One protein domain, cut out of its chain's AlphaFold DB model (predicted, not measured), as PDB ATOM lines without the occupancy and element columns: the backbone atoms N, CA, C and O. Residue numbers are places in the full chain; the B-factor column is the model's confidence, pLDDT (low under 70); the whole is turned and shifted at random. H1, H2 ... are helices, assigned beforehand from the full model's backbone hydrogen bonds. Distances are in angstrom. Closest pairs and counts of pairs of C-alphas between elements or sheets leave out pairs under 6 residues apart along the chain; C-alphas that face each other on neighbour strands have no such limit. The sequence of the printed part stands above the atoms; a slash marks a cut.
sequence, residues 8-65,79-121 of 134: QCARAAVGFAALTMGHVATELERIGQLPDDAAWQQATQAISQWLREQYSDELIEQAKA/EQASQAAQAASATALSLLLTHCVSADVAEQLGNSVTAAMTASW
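This is residues 8 to 65 and 79 to 121 of the 134 residues of the protein "O-antigen ligase" of Zymobacter palmae (UniProt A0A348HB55). The model is a small helical bundle in which H2, H4 and H5 lie side by side, H4 between the other two, while H1 packs over H4 and also reaches H5 and, by a few residues, H2. Short H3 packs steeply on residues 8 to 15 of H1, at one end of the body. H1, H2 and H4 make an up-and-down bundle of three, each running against the one before it in the chain. The printed part has 101 residues with five named helices, in the order H1 to H5, and no named strand, so its class is all helix. It is compact, with a radius of gyration of the C-alphas of 13.2 A and spans of 37 by 29 by 20 A.

H1, residues 8 to 30, is the hub, touching the four other helices. It touches H4, residues 79 to 100, closest at the C-alphas of Cys 9 and Ala 81, 4.3 A apart; they run the same way at a shallow tilt of 34 degrees, only just short of steep. H5, residues 103 to 121, touches H1 with residues 109 to 117 alone, closest at the C-alphas of His 23 and Val 113, 6.1 A, at a steep tilt of 46 degrees, opposite ways. H4 and H5 form a helical hairpin at a shallow tilt of 22 degrees; their closest C-alphas, of Leu 97 and Ala 106, are 5.6 A apart. H2, residues 37 to 54, touches H4 at a shallow tilt of 29 degrees, opposite ways, closest at the C-alphas of Ala 39 and Cys 100, 5.4 A. H1 and H2 form a helical hairpin at a shallow tilt of 17 degrees, but only just touch, with 3 pairs of C-alphas within 8 A, closest at Val 14 and Leu 51, 7.5 A; residues 13 to 17 and 47 to 51 alone take part. H3, residues 57 to 65, touches H1 at a steep tilt of 63 degrees, the same way, with the C-alphas of Arg 11 and Ala 63 closest, 4.5 A. H3 is close to H2 but not clearly touching. H5 is apart from H2 and H3. Every O i to N i+4 pair is within hydrogen-bond range in H1, H2, H3 and H4, and 13 of 15 are in H5.

H1 begins at C-alpha 8, (-14.365, 98.017, 17.157), and is 32.6 A long. H4 is 31.1 A, H5 26.2 A, H2 25.9 A and H3 12.3 A long. H5 ends at C-alpha 121, (-3.381, 100.711, 8.113).

The C-alphas farthest apart, of Glu 58 and Asp 104, are 38.7 A apart. Residues 66 to 78 are cut out between H3 and H4, and C-alphas 65 and 79 are 22.4 A apart. Of the links printed whole, none is long. The mean pLDDT of the printed part is 91.6, and no printed residue is under 70.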
ATOM      1  N   GLN A   8     -15.328  98.110  18.253       86.44
ATOM      2  CA  GLN A   8     -14.365  98.017  17.157       86.44
ATOM      3  C   GLN A   8     -13.617  99.340  16.945       86.44
ATOM      4  O   GLN A   8     -12.392  99.328  16.847       86.44
ATOM      5  N   CYS A   9     -14.307 100.483  16.989       89.44
ATOM      6  CA  CYS A   9     -13.667 101.801  16.950       89.44
ATOM      7  C   CYS A   9     -12.747 102.030  18.156       89.44
ATOM      8  O   CYS A   9     -11.637 102.536  17.997       89.44
ATOM      9  N   ALA A  10     -13.171 101.626  19.357       91.06
ATOM     10  CA  ALA A  10     -12.333 101.719  20.552       91.06
ATOM     11  C   ALA A  10     -11.084 100.822  20.447       91.06
ATOM     12  O   ALA A  10      -9.981 101.257  20.777       91.06
ATOM     13  N   ARG A  11     -11.225  99.592  19.931       91.00
ATOM     14  CA  ARG A  11     -10.105  98.676  19.646       91.00
ATOM     15  C   ARG A  11      -9.123  99.271  18.650       91.00
ATOM     16  O   ARG A  11      -7.928  99.286  18.931       91.00
ATOM     17  N   ALA A  12      -9.631  99.785  17.534       90.31
ATOM     18  CA  ALA A  12      -8.835 100.429  16.500       90.31
ATOM     19  C   ALA A  12      -8.031 101.598  17.078       90.31
ATOM     20  O   ALA A  12      -6.809 101.634  16.952       90.31
ATOM     21  N   ALA A  13      -8.692 102.505  17.801       93.19
ATOM     22  CA  ALA A  13      -8.033 103.657  18.401       93.19
ATOM     23  C   ALA A  13      -6.973 103.265  19.442       93.19
ATOM     24  O   ALA A  13      -5.846 103.759  19.394       93.19
ATOM     25  N   VAL A  14      -7.298 102.357  20.368       94.44
ATOM     26  CA  VAL A  14      -6.351 101.902  21.399       94.44
ATOM     27  C   VAL A  14      -5.161 101.173  20.769       94.44
ATOM     28  O   VAL A  14      -4.017 101.444  21.136       94.44
ATOM     29  N   GLY A  15      -5.410 100.285  19.803       93.38
ATOM     30  CA  GLY A  15      -4.374  99.519  19.112       93.38
ATOM     31  C   GLY A  15      -3.422 100.418  18.329       93.38
ATOM     32  O   GLY A  15      -2.209 100.345  18.519       93.38
ATOM     33  N   PHE A  16      -3.952 101.330  17.514       93.81
ATOM     34  CA  PHE A  16      -3.131 102.226  16.701       93.81
ATOM     35  C   PHE A  16      -2.415 103.310  17.514       93.81
ATOM     36  O   PHE A  16      -1.283 103.667  17.178       93.81
ATOM     37  N   ALA A  17      -2.982 103.774  18.634       96.12
ATOM     38  CA  ALA A  17      -2.247 104.613  19.581       96.12
ATOM     39  C   ALA A  17      -1.040 103.864  20.175       96.12
ATOM     40  O   ALA A  17       0.071 104.398  20.194       96.12
ATOM     41  N   ALA A  18      -1.231 102.609  20.604       94.69
ATOM     42  CA  ALA A  18      -0.160 101.781  21.157       94.69
ATOM     43  C   ALA A  18       0.929 101.457  20.118       94.69
ATOM     44  O   ALA A  18       2.118 101.579  20.418       94.69
ATOM     45  N   LEU A  19       0.537 101.113  18.886       94.12
ATOM     46  CA  LEU A  19       1.467 100.908  17.772       94.12
ATOM     47  C   LEU A  19       2.290 102.172  17.503       94.12
ATOM     48  O   LEU A  19       3.516 102.106  17.439       94.12
ATOM     49  N   THR A  20       1.640 103.337  17.436       96.31
ATOM     50  CA  THR A  20       2.320 104.624  17.217       96.31
ATOM     51  C   THR A  20       3.371 104.892  18.295       96.31
ATOM     52  O   THR A  20       4.501 105.258  17.975       96.31
ATOM     53  N   MET A  21       3.040 104.654  19.571       95.06
ATOM     54  CA  MET A  21       3.997 104.774  20.678       95.06
ATOM     55  C   MET A  21       5.198 103.833  20.508       95.06
ATOM     56  O   MET A  21       6.336 104.265  20.686       95.06
ATOM     57  N   GLY A  22       4.969 102.571  20.130       94.38
ATOM     58  CA  GLY A  22       6.040 101.597  19.891       94.38
ATOM     59  C   GLY A  22       6.977 101.998  18.748       94.38
ATOM     60  O   GLY A  22       8.200 101.901  18.881       94.38
ATOM     61  N   HIS A  23       6.426 102.517  17.648       95.25
ATOM     62  CA  HIS A  23       7.224 103.008  16.522       95.25
ATOM     63  C   HIS A  23       8.029 104.256  16.874       95.25
ATOM     64  O   HIS A  23       9.213 104.319  16.552       95.25
ATOM     65  N   VAL A  24       7.427 105.220  17.577       95.19
ATOM     66  CA  VAL A  24       8.155 106.395  18.074       95.19
ATOM     67  C   VAL A  24       9.303 105.963  18.982       95.19
ATOM     68  O   VAL A  24      10.426 106.404  18.769       95.19
ATOM     69  N   ALA A  25       9.066 105.067  19.944       93.56
ATOM     70  CA  ALA A  25      10.120 104.573  20.830       93.56
ATOM     71  C   ALA A  25      11.271 103.914  20.049       93.56
ATOM     72  O   ALA A  25      12.436 104.223  20.292       93.56
ATOM     73  N   THR A  26      10.938 103.075  19.063       93.94
ATOM     74  CA  THR A  26      11.921 102.406  18.193       93.94
ATOM     75  C   THR A  26      12.754 103.414  17.396       93.94
ATOM     76  O   THR A  26      13.974 103.289  17.299       93.94
ATOM     77  N   GLU A  27      12.119 104.443  16.834       93.88
ATOM     78  CA  GLU A  27      12.821 105.489  16.087       93.88
ATOM     79  C   GLU A  27      13.704 106.353  16.988       93.88
ATOM     80  O   GLU A  27      14.838 106.655  16.615       93.88
ATOM     81  N   LEU A  28      13.228 106.705  18.185       91.88
ATOM     82  CA  LEU A  28      13.999 107.453  19.180       91.88
ATOM     83  C   LEU A  28      15.238 106.684  19.632       91.88
ATOM     84  O   LEU A  28      16.324 107.261  19.717       91.88
ATOM     85  N   GLU A  29      15.102 105.377  19.852       93.00
ATOM     86  CA  GLU A  29      16.231 104.496  20.143       93.00
ATOM     87  C   GLU A  29      17.229 104.470  18.975       93.00
ATOM     88  O   GLU A  29      18.428 104.672  19.179       93.00
ATOM     89  N   ARG A  30      16.740 104.321  17.736       94.00
ATOM     90  CA  ARG A  30      17.573 104.277  16.523       94.00
ATOM     91  C   ARG A  30      18.416 105.541  16.332       94.00
ATOM     92  O   ARG A  30      19.549 105.445  15.859       94.00
ATOM     93  N   ILE A  31      17.879 106.717  16.659       90.25
ATOM     94  CA  ILE A  31      18.593 108.000  16.534       90.25
ATOM     95  C   ILE A  31      19.339 108.415  17.812       90.25
ATOM     96  O   ILE A  31      19.962 109.476  17.835       90.25
ATOM     97  N   GLY A  32      19.290 107.598  18.869       89.81
ATOM     98  CA  GLY A  32      19.959 107.868  20.141       89.81
ATOM     99  C   GLY A  32      19.348 109.020  20.945       89.81
ATOM    100  O   GLY A  32      20.055 109.647  21.733       89.81
ATOM    101  N   GLN A  33      18.061 109.317  20.746       88.44
ATOM    102  CA  GLN A  33      17.327 110.374  21.448       88.44
ATOM    103  C   GLN A  33      16.177 109.807  22.273       88.44
ATOM    104  O   GLN A  33      15.013 110.132  22.057       88.44
ATOM    105  N   LEU A  34      16.506 108.938  23.227       84.44
ATOM    106  CA  LEU A  34      15.504 108.434  24.157       84.44
ATOM    107  C   LEU A  34      14.941 109.597  24.991       84.44
ATOM    108  O   LEU A  34      15.725 110.378  25.541       84.44
ATOM    109  N   PRO A  35      13.609 109.725  25.086       83.50
ATOM    110  CA  PRO A  35      13.002 110.737  25.928       83.50
ATOM    111  C   PRO A  35      13.278 110.401  27.391       83.50
ATOM    112  O   PRO A  35      13.457 109.234  27.748       83.50
ATOM    113  N   ASP A  36      13.294 111.419  28.248       89.00
ATOM    114  CA  ASP A  36      13.296 111.151  29.681       89.00
ATOM    115  C   ASP A  36      11.958 110.526  30.127       89.00
ATOM    116  O   ASP A  36      10.914 110.673  29.478       89.00
ATOM    117  N   ASP A  37      11.995 109.808  31.253       92.62
ATOM    118  CA  ASP A  37      10.827 109.095  31.779       92.62
ATOM    119  C   ASP A  37       9.641 110.037  32.046       92.62
ATOM    120  O   ASP A  37       8.485 109.625  31.931       92.62
ATOM    121  N   ALA A  38       9.901 111.303  32.392       94.81
ATOM    122  CA  ALA A  38       8.859 112.273  32.711       94.81
ATOM    123  C   ALA A  38       8.112 112.729  31.447       94.81
ATOM    124  O   ALA A  38       6.880 112.739  31.435       94.81
ATOM    125  N   ALA A  39       8.839 113.035  30.375       92.56
ATOM    126  CA  ALA A  39       8.302 113.357  29.060       92.56
ATOM    127  C   ALA A  39       7.478 112.193  28.501       92.56
ATOM    128  O   ALA A  39       6.357 112.391  28.024       92.56
ATOM    129  N   TRP A  40       7.993 110.964  28.620       93.69
ATOM    130  CA  TRP A  40       7.282 109.769  28.167       93.69
ATOM    131  C   TRP A  40       5.991 109.517  28.957       93.69
ATOM    132  O   TRP A  40       4.936 109.235  28.378       93.69
ATOM    133  N   GLN A  41       6.038 109.668  30.284       95.88
ATOM    134  CA  GLN A  41       4.852 109.567  31.136       95.88
ATOM    135  C   GLN A  41       3.822 110.649  30.809       95.88
ATOM    136  O   GLN A  41       2.631 110.345  30.748       95.88
ATOM    137  N   GLN A  42       4.259 111.887  30.563       96.06
ATOM    138  CA  GLN A  42       3.367 112.987  30.207       96.06
ATOM    139  C   GLN A  42       2.653 112.726  28.875       96.06
ATOM    140  O   GLN A  42       1.428 112.850  28.812       96.06
ATOM    141  N   ALA A  43       3.382 112.291  27.842       95.38
ATOM    142  CA  ALA A  43       2.789 111.921  26.558       95.38
ATOM    143  C   ALA A  43       1.779 110.771  26.710       95.38
ATOM    144  O   ALA A  43       0.653 110.854  26.224       95.38
ATOM    145  N   THR A  44       2.146 109.727  27.459       95.00
ATOM    146  CA  THR A  44       1.279 108.562  27.702       95.00
ATOM    147  C   THR A  44      -0.007 108.944  28.443       95.00
ATOM    148  O   THR A  44      -1.091 108.454  28.112       95.00
ATOM    149  N   GLN A  45       0.086 109.832  29.437       96.12
ATOM    150  CA  GLN A  45      -1.079 110.346  30.159       96.12
ATOM    151  C   GLN A  45      -1.984 111.176  29.246       96.12
ATOM    152  O   GLN A  45      -3.196 110.969  29.274       96.12
ATOM    153  N   ALA A  46      -1.414 112.047  28.409       97.19
ATOM    154  CA  ALA A  46      -2.176 112.855  27.460       97.19
ATOM    155  C   ALA A  46      -2.922 111.987  26.432       97.19
ATOM    156  O   ALA A  46      -4.110 112.197  26.197       97.19
ATOM    157  N   ILE A  47      -2.269 110.953  25.887       96.75
ATOM    158  CA  ILE A  47      -2.899 109.986  24.972       96.75
ATOM    159  C   ILE A  47      -4.032 109.236  25.680       96.75
ATOM    160  O   ILE A  47      -5.137 109.116  25.153       96.75
ATOM    161  N   SER A  48      -3.779 108.762  26.904       94.75
ATOM    162  CA  SER A  48      -4.783 108.048  27.701       94.75
ATOM    163  C   SER A  48      -5.989 108.927  28.028       94.75
ATOM    164  O   SER A  48      -7.116 108.442  28.035       94.75
ATOM    165  N   GLN A  49      -5.765 110.207  28.327       95.62
ATOM    166  CA  GLN A  49      -6.835 111.163  28.577       95.62
ATOM    167  C   GLN A  49      -7.652 111.411  27.310       95.62
ATOM    168  O   GLN A  49      -8.873 111.308  27.364       95.62
ATOM    169  N   TRP A  50      -6.993 111.658  26.177       95.69
ATOM    170  CA  TRP A  50      -7.682 111.856  24.906       95.69
ATOM    171  C   TRP A  50      -8.568 110.657  24.549       95.69
ATOM    172  O   TRP A  50      -9.737 110.839  24.222       95.69
ATOM    173  N   LEU A  51      -8.065 109.426  24.704       94.44
ATOM    174  CA  LEU A  51      -8.862 108.217  24.478       94.44
ATOM    175  C   LEU A  51     -10.121 108.192  25.360       94.44
ATOM    176  O   LEU A  51     -11.200 107.915  24.852       94.44
ATOM    177  N   ARG A  52     -10.016 108.531  26.651       92.94
ATOM    178  CA  ARG A  52     -11.170 108.597  27.575       92.94
ATOM    179  C   ARG A  52     -12.161 109.715  27.260       92.94
ATOM    180  O   ARG A  52     -13.320 109.643  27.655       92.94
ATOM    181  N   GLU A  53     -11.713 110.766  26.585       93.19
ATOM    182  CA  GLU A  53     -12.597 111.826  26.098       93.19
ATOM    183  C   GLU A  53     -13.368 111.383  24.844       93.19
ATOM    184  O   GLU A  53     -14.497 111.825  24.638       93.19
ATOM    185  N   GLN A  54     -12.783 110.497  24.028       91.25
ATOM    186  CA  GLN A  54     -13.422 109.954  22.823       91.25
ATOM    187  C   GLN A  54     -14.309 108.727  23.100       91.25
ATOM    188  O   GLN A  54     -15.345 108.557  22.458       91.25
ATOM    189  N   TYR A  55     -13.915 107.875  24.047       91.00
ATOM    190  CA  TYR A  55     -14.538 106.581  24.340       91.00
ATOM    191  C   TYR A  55     -14.795 106.442  25.844       91.00
ATOM    192  O   TYR A  55     -14.047 106.975  26.659       91.00
ATOM    193  N   SER A  56     -15.827 105.690  26.240       90.44
ATOM    194  CA  SER A  56     -16.062 105.421  27.665       90.44
ATOM    195  C   SER A  56     -14.932 104.580  28.270       90.44
ATOM    196  O   SER A  56     -14.329 103.750  27.585       90.44
ATOM    197  N   ASP A  57     -14.685 104.741  29.574       91.38
ATOM    198  CA  ASP A  57     -13.710 103.915  30.302       91.38
ATOM    199  C   ASP A  57     -13.993 102.416  30.113       91.38
ATOM    200  O   ASP A  57     -13.077 101.631  29.891       91.38
ATOM    201  N   GLU A  58     -15.270 102.023  30.127       92.00
ATOM    202  CA  GLU A  58     -15.683 100.637  29.904       92.00
ATOM    203  C   GLU A  58     -15.274 100.121  28.515       92.00
ATOM    204  O   GLU A  58     -14.703  99.035  28.412       92.00
ATOM    205  N   LEU A  59     -15.502 100.900  27.451       90.62
ATOM    206  CA  LEU A  59     -15.106 100.520  26.091       90.62
ATOM    207  C   LEU A  59     -13.587 100.435  25.940       90.62
ATOM    208  O   LEU A  59     -13.092  99.548  25.251       90.62
ATOM    209  N   ILE A  60     -12.842 101.322  26.600       91.38
ATOM    210  CA  ILE A  60     -11.376 101.302  26.584       91.38
ATOM    211  C   ILE A  60     -10.843 100.044  27.268       91.38
ATOM    212  O   ILE A  60      -9.937  99.401  26.741       91.38
ATOM    213  N   GLU A  61     -11.390  99.670  28.424       91.38
ATOM    214  CA  GLU A  61     -10.960  98.460  29.125       91.38
ATOM    215  C   GLU A  61     -11.321  97.194  28.337       91.38
ATOM    216  O   GLU A  61     -10.488  96.294  28.210       91.38
ATOM    217  N   GLN A  62     -12.503  97.149  27.712       89.69
ATOM    218  CA  GLN A  62     -12.868  96.064  26.795       89.69
ATOM    219  C   GLN A  62     -11.929  96.002  25.580       89.69
ATOM    220  O   GLN A  62     -11.464  94.921  25.217       89.69
ATOM    221  N   ALA A  63     -11.603  97.150  24.977       89.62
ATOM    222  CA  ALA A  63     -10.680  97.247  23.850       89.62
ATOM    223  C   ALA A  63      -9.283  96.727  24.215       89.62
ATOM    224  O   ALA A  63      -8.744  95.862  23.522       89.62
ATOM    225  N   LYS A  64      -8.725  97.171  25.347       88.94
ATOM    226  CA  LYS A  64      -7.436  96.686  25.862       88.94
ATOM    227  C   LYS A  64      -7.444  95.182  26.117       88.94
ATOM    228  O   LYS A  64      -6.511  94.502  25.701       88.94
ATOM    229  N   ALA A  65      -8.489  94.666  26.768       87.38
ATOM    230  CA  ALA A  65      -8.610  93.240  27.063       87.38
ATOM    231  C   ALA A  65      -8.622  92.397  25.782       87.38
ATOM    232  O   ALA A  65      -8.011  91.334  25.726       87.38
ATOM    233  N   GLU A  79     -15.408 101.415   8.035       85.69
ATOM    234  CA  GLU A  79     -14.863 102.739   7.728       85.69
ATOM    235  C   GLU A  79     -14.674 103.587   9.004       85.69
ATOM    236  O   GLU A  79     -13.705 104.341   9.113       85.69
ATOM    237  N   GLN A  80     -15.538 103.425  10.016       85.62
ATOM    238  CA  GLN A  80     -15.415 104.140  11.290       85.62
ATOM    239  C   GLN A  80     -14.229 103.647  12.122       85.62
ATOM    240  O   GLN A  80     -13.560 104.454  12.773       85.62
ATOM    241  N   ALA A  81     -13.929 102.347  12.085       86.44
ATOM    242  CA  ALA A  81     -12.762 101.788  12.757       86.44
ATOM    243  C   ALA A  81     -11.465 102.271  12.092       86.44
ATOM    244  O   ALA A  81     -10.527 102.657  12.790       86.44
ATOM    245  N   SER A  82     -11.443 102.356  10.759       88.06
ATOM    246  CA  SER A  82     -10.326 102.953  10.015       88.06
ATOM    247  C   SER A  82     -10.138 104.439  10.355       88.06
ATOM    248  O   SER A  82      -9.024 104.876  10.656       88.06
ATOM    249  N   GLN A  83     -11.220 105.225  10.414       90.44
ATOM    250  CA  GLN A  83     -11.156 106.631  10.839       90.44
ATOM    251  C   GLN A  83     -10.665 106.774  12.290       90.44
ATOM    252  O   GLN A  83      -9.845 107.647  12.584       90.44
ATOM    253  N   ALA A  84     -11.115 105.897  13.193       90.50
ATOM    254  CA  ALA A  84     -10.666 105.857  14.583       90.50
ATOM    255  C   ALA A  84      -9.166 105.532  14.699       90.50
ATOM    256  O   ALA A  84      -8.452 106.206  15.444       90.50
ATOM    257  N   ALA A  85      -8.673 104.556  13.930       90.94
ATOM    258  CA  ALA A  85      -7.253 104.218  13.854       90.94
ATOM    259  C   ALA A  85      -6.406 105.410  13.381       90.94
ATOM    260  O   ALA A  85      -5.412 105.759  14.021       90.94
ATOM    261  N   GLN A  86      -6.828 106.080  12.304       92.06
ATOM    262  CA  GLN A  86      -6.129 107.247  11.762       92.06
ATOM    263  C   GLN A  86      -6.080 108.404  12.768       92.06
ATOM    264  O   GLN A  86      -5.010 108.963  13.024       92.06
ATOM    265  N   ALA A  87      -7.220 108.739  13.381       93.19
ATOM    266  CA  ALA A  87      -7.310 109.803  14.378       93.19
ATOM    267  C   ALA A  87      -6.448 109.509  15.614       93.19
ATOM    268  O   ALA A  87      -5.769 110.408  16.122       93.19
ATOM    269  N   ALA A  88      -6.434 108.257  16.076       94.31
ATOM    270  CA  ALA A  88      -5.638 107.845  17.224       94.31
ATOM    271  C   ALA A  88      -4.136 107.901  16.938       94.31
ATOM    272  O   ALA A  88      -3.393 108.474  17.734       94.31
ATOM    273  N   SER A  89      -3.685 107.389  15.790       93.75
ATOM    274  CA  SER A  89      -2.282 107.478  15.371       93.75
ATOM    275  C   SER A  89      -1.812 108.922  15.209       93.75
ATOM    276  O   SER A  89      -0.759 109.285  15.732       93.75
ATOM    277  N   ALA A  90      -2.593 109.773  14.536       94.06
ATOM    278  CA  ALA A  90      -2.232 111.177  14.340       94.06
ATOM    279  C   ALA A  90      -2.149 111.932  15.678       94.06
ATOM    280  O   ALA A  90      -1.191 112.669  15.924       94.06
ATOM    281  N   THR A  91      -3.123 111.713  16.567       96.81
ATOM    282  CA  THR A  91      -3.133 112.319  17.905       96.81
ATOM    283  C   THR A  91      -1.958 111.834  18.748       96.81
ATOM    284  O   THR A  91      -1.246 112.651  19.332       96.81
ATOM    285  N   ALA A  92      -1.721 110.521  18.782       95.81
ATOM    286  CA  ALA A  92      -0.629 109.930  19.544       95.81
ATOM    287  C   ALA A  92       0.729 110.447  19.065       95.81
ATOM    288  O   ALA A  92       1.532 110.889  19.886       95.81
ATOM    289  N   LEU A  93       0.958 110.476  17.749       95.94
ATOM    290  CA  LEU A  93       2.181 111.019  17.169       95.94
ATOM    291  C   LEU A  93       2.355 112.493  17.542       95.94
ATOM    292  O   LEU A  93       3.404 112.864  18.049       95.94
ATOM    293  N   SER A  94       1.325 113.325  17.372       95.69
ATOM    294  CA  SER A  94       1.387 114.751  17.721       95.69
ATOM    295  C   SER A  94       1.753 114.987  19.193       95.69
ATOM    296  O   SER A  94       2.635 115.796  19.499       95.69
ATOM    297  N   LEU A  95       1.134 114.242  20.113       95.69
ATOM    298  CA  LEU A  95       1.418 114.341  21.548       95.69
ATOM    299  C   LEU A  95       2.838 113.870  21.882       95.69
ATOM    300  O   LEU A  95       3.546 114.544  22.629       95.69
ATOM    301  N   LEU A  96       3.287 112.761  21.294       94.75
ATOM    302  CA  LEU A  96       4.656 112.270  21.466       94.75
ATOM    303  C   LEU A  96       5.678 113.266  20.919       94.75
ATOM    304  O   LEU A  96       6.650 113.577  21.596       94.75
ATOM    305  N   LEU A  97       5.444 113.828  19.732       92.94
ATOM    306  CA  LEU A  97       6.333 114.828  19.145       92.94
ATOM    307  C   LEU A  97       6.391 116.112  19.984       92.94
ATOM    308  O   LEU A  97       7.450 116.714  20.118       92.94
ATOM    309  N   THR A  98       5.267 116.505  20.586       93.62
ATOM    310  CA  THR A  98       5.180 117.691  21.450       93.62
ATOM    311  C   THR A  98       5.953 117.517  22.757       93.62
ATOM    312  O   THR A  98       6.553 118.471  23.249       93.62
ATOM    313  N   HIS A  99       5.917 116.319  23.344       91.00
ATOM    314  CA  HIS A  99       6.455 116.082  24.682       91.00
ATOM    315  C   HIS A  99       7.851 115.454  24.694       91.00
ATOM    316  O   HIS A  99       8.597 115.692  25.638       91.00
ATOM    317  N   CYS A 100       8.214 114.658  23.686       89.69
ATOM    318  CA  CYS A 100       9.368 113.759  23.760       89.69
ATOM    319  C   CYS A 100      10.583 114.195  22.932       89.69
ATOM    320  O   CYS A 100      11.645 113.603  23.099       89.69
ATOM    321  N   VAL A 101      10.464 115.185  22.040       87.38
ATOM    322  CA  VAL A 101      11.544 115.538  21.098       87.38
ATOM    323  C   VAL A 101      11.647 117.031  20.810       87.38
ATOM    324  O   VAL A 101      10.714 117.800  21.032       87.38
ATOM    325  N   SER A 102      12.799 117.450  20.279       86.12
ATOM    326  CA  SER A 102      12.981 118.793  19.727       86.12
ATOM    327  C   SER A 102      12.325 118.936  18.348       86.12
ATOM    328  O   SER A 102      12.087 117.952  17.645       86.12
ATOM    329  N   ALA A 103      12.087 120.182  17.925       83.69
ATOM    330  CA  ALA A 103      11.482 120.485  16.627       83.69
ATOM    331  C   ALA A 103      12.254 119.876  15.438       83.69
ATOM    332  O   ALA A 103      11.633 119.349  14.520       83.69
ATOM    333  N   ASP A 104      13.592 119.880  15.489       84.75
ATOM    334  CA  ASP A 104      14.448 119.343  14.418       84.75
ATOM    335  C   ASP A 104      14.311 117.820  14.253       84.75
ATOM    336  O   ASP A 104      14.501 117.271  13.171       84.75
ATOM    337  N   VAL A 105      13.973 117.121  15.336       87.31
ATOM    338  CA  VAL A 105      13.824 115.660  15.375       87.31
ATOM    339  C   VAL A 105      12.387 115.257  15.048       87.31
ATOM    340  O   VAL A 105      12.148 114.185  14.485       87.31
ATOM    341  N   ALA A 106      11.429 116.141  15.336       89.75
ATOM    342  CA  ALA A 106      10.013 115.899  15.128       89.75
ATOM    343  C   ALA A 106       9.638 115.677  13.658       89.75
ATOM    344  O   ALA A 106       8.832 114.797  13.371       89.75
ATOM    345  N   GLU A 107      10.236 116.416  12.719       88.00
ATOM    346  CA  GLU A 107       9.957 116.240  11.285       88.00
ATOM    347  C   GLU A 107      10.437 114.870  10.778       88.00
ATOM    348  O   GLU A 107       9.705 114.156  10.086       88.00
ATOM    349  N   GLN A 108      11.647 114.458  11.172       87.06
ATOM    350  CA  GLN A 108      12.209 113.168  10.773       87.06
ATOM    351  C   GLN A 108      11.405 111.994  11.351       87.06
ATOM    352  O   GLN A 108      11.082 111.054  10.619       87.06
ATOM    353  N   LEU A 109      11.062 112.051  12.643       89.31
ATOM    354  CA  LEU A 109      10.217 111.035  13.275       89.31
ATOM    355  C   LEU A 109       8.808 111.026  12.699       89.31
ATOM    356  O   LEU A 109       8.276 109.953  12.430       89.31
ATOM    357  N   GLY A 110       8.224 112.203  12.471       89.69
ATOM    358  CA  GLY A 110       6.894 112.344  11.896       89.69
ATOM    359  C   GLY A 110       6.779 111.619  10.558       89.69
ATOM    360  O   GLY A 110       5.859 110.825  10.374       89.69
ATOM    361  N   ASN A 111       7.757 111.804   9.667       90.56
ATOM    362  CA  ASN A 111       7.784 111.133   8.368       90.56
ATOM    363  C   ASN A 111       7.949 109.608   8.489       90.56
ATOM    364  O   ASN A 111       7.205 108.869   7.841       90.56
ATOM    365  N   SER A 112       8.881 109.126   9.326       91.31
ATOM    366  CA  SER A 112       9.116 107.678   9.490       91.31
ATOM    367  C   SER A 112       7.899 106.971  10.092       91.31
ATOM    368  O   SER A 112       7.405 105.980   9.553       91.31
ATOM    369  N   VAL A 113       7.357 107.522  11.181       92.19
ATOM    370  CA  VAL A 113       6.222 106.925  11.892       92.19
ATOM    371  C   VAL A 113       4.955 106.989  11.046       92.19
ATOM    372  O   VAL A 113       4.222 106.008  10.998       92.19
ATOM    373  N   THR A 114       4.712 108.080  10.314       92.31
ATOM    374  CA  THR A 114       3.551 108.166   9.410       92.31
ATOM    375  C   THR A 114       3.622 107.117   8.300       92.31
ATOM    376  O   THR A 114       2.607 106.493   7.987       92.31
ATOM    377  N   ALA A 115       4.805 106.869   7.729       91.62
ATOM    378  CA  ALA A 115       4.986 105.815   6.733       91.62
ATOM    379  C   ALA A 115       4.723 104.420   7.328       91.62
ATOM    380  O   ALA A 115       3.994 103.629   6.728       91.62
ATOM    381  N   ALA A 116       5.245 104.142   8.528       91.00
ATOM    382  CA  ALA A 116       4.989 102.887   9.233       91.00
ATOM    383  C   ALA A 116       3.494 102.692   9.548       91.00
ATOM    384  O   ALA A 116       2.943 101.629   9.277       91.00
ATOM    385  N   MET A 117       2.815 103.732  10.041       91.25
ATOM    386  CA  MET A 117       1.373 103.698  10.322       91.25
ATOM    387  C   MET A 117       0.533 103.534   9.066       91.25
ATOM    388  O   MET A 117      -0.439 102.792   9.098       91.25
ATOM    389  N   THR A 118       0.943 104.128   7.946       89.06
ATOM    390  CA  THR A 118       0.274 103.908   6.658       89.06
ATOM    391  C   THR A 118       0.345 102.440   6.239       89.06
ATOM    392  O   THR A 118      -0.667 101.881   5.824       89.06
ATOM    393  N   ALA A 119       1.504 101.793   6.399       87.75
ATOM    394  CA  ALA A 119       1.651 100.365   6.118       87.75
ATOM    395  C   ALA A 119       0.799  99.502   7.067       87.75
ATOM    396  O   ALA A 119       0.107  98.598   6.611       87.75
ATOM    397  N   SER A 120       0.779  99.813   8.370       87.31
ATOM    398  CA  SER A 120      -0.088  99.121   9.337       87.31
ATOM    399  C   SER A 120      -1.581  99.318   9.048       87.31
ATOM    400  O   SER A 120      -2.364  98.398   9.258       87.31
ATOM    401  N   TRP A 121      -1.998 100.488   8.550       84.50
ATOM    402  CA  TRP A 121      -3.381 100.711   8.113       84.50
ATOM    403  C   TRP A 121      -3.732  99.882   6.884       84.50
ATOM    404  O   TRP A 121      -4.823  99.332   6.831       84.50
TER     405      TRP A 121